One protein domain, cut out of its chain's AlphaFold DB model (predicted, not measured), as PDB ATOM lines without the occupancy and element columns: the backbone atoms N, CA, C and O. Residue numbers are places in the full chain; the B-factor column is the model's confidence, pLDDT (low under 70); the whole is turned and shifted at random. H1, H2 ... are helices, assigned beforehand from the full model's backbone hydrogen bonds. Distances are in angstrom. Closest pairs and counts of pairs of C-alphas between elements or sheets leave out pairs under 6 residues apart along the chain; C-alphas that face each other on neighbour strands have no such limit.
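What this domain is: This is residues 8 to 47 of the 110 residues of an uncharacterized protein of Enterococcus sp. 9E7_DIV0242 (UniProt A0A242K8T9). Two helices make an L: the long arm is H1, and the short arm is H2, which turns off at a corner where residues 32 to 33 of H1 meet residues 38 to 42 of H2. Residues 8 to 28 of H1 stick out from that corner and make most of the length. The printed part has 40 residues with two named helices, H1 then H2, and no named strand; the class is all helix. The whole is extended, with a radius of gyration of the C-alphas of 15.1 A and spans of 44 by 18 by 6 A.

Where its parts are: Find C-alpha 8 at (-29.313, -46.311, -31.872); from there H1, residues 8 to 34, runs 39.1 A to C-alpha 34 at (-38.877, -11.239, -17.351). Pass Thr 35 and you reach H2, residues 36 to 47, which covers 16.6 A and ends at C-alpha 47, at (-21.313, -6.880, -12.345). Along H1 look for y climbing, and along H2 for x climbing.

How they stand to each other: Look first at the end of H1, where it touches H2 only at the corner by their link, and only just, with 3 pairs of C-alphas within 8 A. The closest C-alphas of the two helices are those of Ile 32 and Gly 38, 5.2 A apart. H1 touches H2 with residues 32 to 33 alone, and H2 touches H1 with residues 38 to 42 alone. Their lines are about perpendicular, at 77 degrees, and their centres are 23.6 A apart. Check the backbone O of residue i against the N of residue i+4: in H1 and H2 every such pair is within hydrogen-bond range.

The domain as a whole: The two C-alphas farthest apart are those of Ser 8 and Ser 47, 44.7 A. The link from H1 to H2 is tight, with 1 residue between them. Residues 8 to 28, which belong to H1, stand free. The printed part has no cut. In the B-factor column of this predicted model the mean pLDDT of the printed part is 84.5, and no printed residue is under 70; the mean is 88 for H1 and 78 for H2.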
ATOM      1  N   SER A   8     -28.925 -47.473 -31.056       81.62
ATOM      2  CA  SER A   8     -29.313 -46.311 -31.872       81.62
ATOM      3  C   SER A   8     -30.616 -45.662 -31.386       81.62
ATOM      4  O   SER A   8     -30.682 -44.442 -31.233       81.62
ATOM      5  N   GLN A   9     -31.634 -46.467 -31.059       82.62
ATOM      6  CA  GLN A   9     -32.900 -45.968 -30.507       82.62
ATOM      7  C   GLN A   9     -32.713 -45.345 -29.118       82.62
ATOM      8  O   GLN A   9     -33.280 -44.290 -28.850       82.62
ATOM      9  N   LYS A  10     -31.869 -45.938 -28.260       83.69
ATOM     10  CA  LYS A  10     -31.512 -45.359 -26.952       83.69
ATOM     11  C   LYS A  10     -30.799 -44.014 -27.097       83.69
ATOM     12  O   LYS A  10     -31.129 -43.083 -26.374       83.69
ATOM     13  N   LYS A  11     -29.876 -43.887 -28.059       84.88
ATOM     14  CA  LYS A  11     -29.146 -42.638 -28.329       84.88
ATOM     15  C   LYS A  11     -30.085 -41.530 -28.815       84.88
ATOM     16  O   LYS A  11     -30.038 -40.435 -28.274       84.88
ATOM     17  N   LYS A  12     -30.994 -41.831 -29.753       87.19
ATOM     18  CA  LYS A  12     -32.027 -40.884 -30.219       87.19
ATOM     19  C   LYS A  12     -32.969 -40.451 -29.096       87.19
ATOM     20  O   LYS A  12     -33.290 -39.272 -29.004       87.19
ATOM     21  N   MET A  13     -33.375 -41.388 -28.235       87.12
ATOM     22  CA  MET A  13     -34.212 -41.081 -27.076       87.12
ATOM     23  C   MET A  13     -33.476 -40.163 -26.096       87.12
ATOM     24  O   MET A  13     -34.028 -39.147 -25.702       87.12
ATOM     25  N   LEU A  14     -32.208 -40.457 -25.788       88.69
ATOM     26  CA  LEU A  14     -31.373 -39.630 -24.914       88.69
ATOM     27  C   LEU A  14     -31.187 -38.212 -25.474       88.69
ATOM     28  O   LEU A  14     -31.335 -37.237 -24.743       88.69
ATOM     29  N   THR A  15     -30.911 -38.086 -26.775       89.00
ATOM     30  CA  THR A  15     -30.814 -36.782 -27.445       89.00
ATOM     31  C   THR A  15     -32.147 -36.032 -27.397       89.00
ATOM     32  O   THR A  15     -32.158 -34.848 -27.077       89.00
ATOM     33  N   GLY A  16     -33.271 -36.713 -27.642       90.56
ATOM     34  CA  GLY A  16     -34.606 -36.119 -27.529       90.56
ATOM     35  C   GLY A  16     -34.917 -35.629 -26.112       90.56
ATOM     36  O   GLY A  16     -35.413 -34.519 -25.943       90.56
ATOM     37  N   THR A  17     -34.560 -36.410 -25.089       92.12
ATOM     38  CA  THR A  17     -34.721 -36.018 -23.683       92.12
ATOM     39  C   THR A  17     -33.859 -34.806 -23.332       92.12
ATOM     40  O   THR A  17     -34.358 -33.883 -22.697       92.12
ATOM     41  N   LEU A  18     -32.600 -34.756 -23.778       93.69
ATOM     42  CA  LEU A  18     -31.721 -33.604 -23.540       93.69
ATOM     43  C   LEU A  18     -32.271 -32.319 -24.166       93.69
ATOM     44  O   LEU A  18     -32.266 -31.274 -23.519       93.69
ATOM     45  N   ILE A  19     -32.790 -32.402 -25.393       93.88
ATOM     46  CA  ILE A  19     -33.412 -31.257 -26.070       93.88
ATOM     47  C   ILE A  19     -34.655 -30.793 -25.301       93.88
ATOM     48  O   ILE A  19     -34.809 -29.601 -25.051       93.88
ATOM     49  N   ALA A  20     -35.518 -31.721 -24.876       92.00
ATOM     50  CA  ALA A  20     -36.714 -31.384 -24.107       92.00
ATOM     51  C   ALA A  20     -36.370 -30.698 -22.773       92.00
ATOM     52  O   ALA A  20     -36.968 -29.679 -22.432       92.00
ATOM     53  N   VAL A  21     -35.368 -31.207 -22.050       94.12
ATOM     54  CA  VAL A  21     -34.886 -30.599 -20.798       94.12
ATOM     55  C   VAL A  21     -34.324 -29.197 -21.045       94.12
ATOM     56  O   VAL A  21     -34.650 -28.274 -20.300       94.12
ATOM     57  N   ALA A  22     -33.534 -29.011 -22.106       93.44
ATOM     58  CA  ALA A  22     -32.982 -27.705 -22.460       93.44
ATOM     59  C   ALA A  22     -34.078 -26.672 -22.778       93.44
ATOM     60  O   ALA A  22     -33.991 -25.529 -22.333       93.44
ATOM     61  N   LEU A  23     -35.135 -27.075 -23.490       94.06
ATOM     62  CA  LEU A  23     -36.264 -26.199 -23.817       94.06
ATOM     63  C   LEU A  23     -37.056 -25.779 -22.572       94.06
ATOM     64  O   LEU A  23     -37.397 -24.606 -22.429       94.06
ATOM     65  N   VAL A  24     -37.313 -26.712 -21.651       93.69
ATOM     66  CA  VAL A  24     -37.999 -26.406 -20.386       93.69
ATOM     67  C   VAL A  24     -37.156 -25.460 -19.529       93.69
ATOM     68  O   VAL A  24     -37.681 -24.480 -19.002       93.69
ATOM     69  N   ALA A  25     -35.845 -25.695 -19.438       90.38
ATOM     70  CA  ALA A  25     -34.936 -24.806 -18.720       90.38
ATOM     71  C   ALA A  25     -34.909 -23.392 -19.330       90.38
ATOM     72  O   ALA A  25     -34.991 -22.409 -18.596       90.38
ATOM     73  N   ALA A  26     -34.867 -23.280 -20.661       88.38
ATOM     74  CA  ALA A  26     -34.906 -21.993 -21.354       88.38
ATOM     75  C   ALA A  26     -36.209 -21.222 -21.084       88.38
ATOM     76  O   ALA A  26     -36.169 -20.017 -20.844       88.38
ATOM     77  N   LEU A  27     -37.356 -21.911 -21.055       89.69
ATOM     78  CA  LEU A  27     -38.647 -21.297 -20.743       89.69
ATOM     79  C   LEU A  27     -38.707 -20.782 -19.298       89.69
ATOM     80  O   LEU A  27     -39.169 -19.668 -19.058       89.69
ATOM     81  N   ILE A  28     -38.207 -21.566 -18.339       86.69
ATOM     82  CA  ILE A  28     -38.140 -21.162 -16.928       86.69
ATOM     83  C   ILE A  28     -37.254 -19.922 -16.772       86.69
ATOM     84  O   ILE A  28     -37.655 -18.959 -16.121       86.69
ATOM     85  N   LEU A  29     -36.079 -19.913 -17.407       84.00
ATOM     86  CA  LEU A  29     -35.182 -18.757 -17.390       84.00
ATOM     87  C   LEU A  29     -35.841 -17.527 -18.021       84.00
ATOM     88  O   LEU A  29     -35.776 -16.450 -17.436       84.00
ATOM     89  N   PHE A  30     -36.529 -17.682 -19.155       83.50
ATOM     90  CA  PHE A  30     -37.255 -16.589 -19.804       83.50
ATOM     91  C   PHE A  30     -38.299 -15.954 -18.873       83.50
ATOM     92  O   PHE A  30     -38.370 -14.730 -18.761       83.50
ATOM     93  N   ILE A  31     -39.061 -16.777 -18.146       82.62
ATOM     94  CA  ILE A  31     -40.048 -16.301 -17.168       82.62
ATOM     95  C   ILE A  31     -39.355 -15.562 -16.014       82.62
ATOM     96  O   ILE A  31     -39.776 -14.465 -15.652       82.62
ATOM     97  N   ILE A  32     -38.277 -16.124 -15.457       80.62
ATOM     98  CA  ILE A  32     -37.554 -15.531 -14.322       80.62
ATOM     99  C   ILE A  32     -36.927 -14.188 -14.716       80.62
ATOM    100  O   ILE A  32     -37.153 -13.195 -14.021       80.62
ATOM    101  N   PHE A  33     -36.203 -14.118 -15.836       80.12
ATOM    102  CA  PHE A  33     -35.558 -12.887 -16.316       80.12
ATOM    103  C   PHE A  33     -36.551 -11.817 -16.792       80.12
ATOM    104  O   PHE A  33     -36.211 -10.635 -16.819       80.12
ATOM    105  N   GLY A  34     -37.796 -12.193 -17.100       78.94
ATOM    106  CA  GLY A  34     -38.877 -11.239 -17.351       78.94
ATOM    107  C   GLY A  34     -39.299 -10.446 -16.106       78.94
ATOM    108  O   GLY A  34     -39.832  -9.342 -16.228       78.94
ATOM    109  N   THR A  35     -39.039 -10.968 -14.903       83.81
ATOM    110  CA  THR A  35     -39.405 -10.311 -13.639       83.81
ATOM    111  C   THR A  35     -38.390  -9.248 -13.212       83.81
ATOM    112  O   THR A  35     -37.205  -9.322 -13.534       83.81
ATOM    113  N   ALA A  36     -38.823  -8.278 -12.397       76.62
ATOM    114  CA  ALA A  36     -37.923  -7.278 -11.815       76.62
ATOM    115  C   ALA A  36     -36.794  -7.911 -10.973       76.62
ATOM    116  O   ALA A  36     -35.659  -7.441 -11.007       76.62
ATOM    117  N   GLY A  37     -37.085  -9.001 -10.253       76.00
ATOM    118  CA  GLY A  37     -36.085  -9.749  -9.486       76.00
ATOM    119  C   GLY A  37     -35.061 -10.456 -10.376       76.00
ATOM    120  O   GLY A  37     -33.865 -10.381 -10.107       76.00
ATOM    121  N   GLY A  38     -35.506 -11.073 -11.474       78.38
ATOM    122  CA  GLY A  38     -34.610 -11.701 -12.448       78.38
ATOM    123  C   GLY A  38     -33.705 -10.698 -13.159       78.38
ATOM    124  O   GLY A  38     -32.515 -10.959 -13.303       78.38
ATOM    125  N   LYS A  39     -34.224  -9.514 -13.511       79.56
ATOM    126  CA  LYS A  39     -33.406  -8.416 -14.057       79.56
ATOM    127  C   LYS A  39     -32.318  -7.965 -13.078       79.56
ATOM    128  O   LYS A  39     -31.173  -7.793 -13.487       79.56
ATOM    129  N   ARG A  40     -32.636  -7.844 -11.781       78.38
ATOM    130  CA  ARG A  40     -31.638  -7.554 -10.731       78.38
ATOM    131  C   ARG A  40     -30.587  -8.654 -10.626       78.38
ATOM    132  O   ARG A  40     -29.401  -8.364 -10.545       78.38
ATOM    133  N   TRP A  41     -31.008  -9.916 -10.659       80.19
ATOM    134  CA  TRP A  41     -30.083 -11.048 -10.610       80.19
ATOM    135  C   TRP A  41     -29.139 -11.073 -11.820       80.19
ATOM    136  O   TRP A  41     -27.937 -11.265 -11.652       80.19
ATOM    137  N   GLN A  42     -29.654 -10.787 -13.021       81.00
ATOM    138  CA  GLN A  42     -28.843 -10.647 -14.229       81.00
ATOM    139  C   GLN A  42     -27.812  -9.520 -14.100       81.00
ATOM    140  O   GLN A  42     -26.645  -9.736 -14.414       81.00
ATOM    141  N   LYS A  43     -28.216  -8.345 -13.602       77.62
ATOM    142  CA  LYS A  43     -27.306  -7.209 -13.387       77.62
ATOM    143  C   LYS A  43     -26.232  -7.525 -12.343       77.62
ATOM    144  O   LYS A  43     -25.066  -7.228 -12.574       77.62
ATOM    145  N   ASN A  44     -26.579  -8.221 -11.261       77.56
ATOM    146  CA  ASN A  44     -25.600  -8.679 -10.269       77.56
ATOM    147  C   ASN A  44     -24.579  -9.651 -10.877       77.56
ATOM    148  O   ASN A  44     -23.380  -9.497 -10.658       77.56
ATOM    149  N   LEU A  45     -25.035 -10.628 -11.670       76.50
ATOM    150  CA  LEU A  45     -24.136 -11.534 -12.387       76.50
ATOM    151  C   LEU A  45     -23.236 -10.783 -13.370       76.50
ATOM    152  O   LEU A  45     -22.038 -11.051 -13.425       76.50
ATOM    153  N   GLN A  46     -23.799  -9.838 -14.126       75.56
ATOM    154  CA  GLN A  46     -23.050  -9.011 -15.064       75.56
ATOM    155  C   GLN A  46     -21.978  -8.191 -14.337       75.56
ATOM    156  O   GLN A  46     -20.846  -8.169 -14.806       75.56
ATOM    157  N   SER A  47     -22.288  -7.604 -13.175       72.88
ATOM    158  CA  SER A  47     -21.313  -6.880 -12.345       72.88
ATOM    159  C   SER A  47     -20.151  -7.779 -11.929       72.88
ATOM    160  O   SER A  47     -18.993  -7.423 -12.128       72.88
TER     161      SER A  47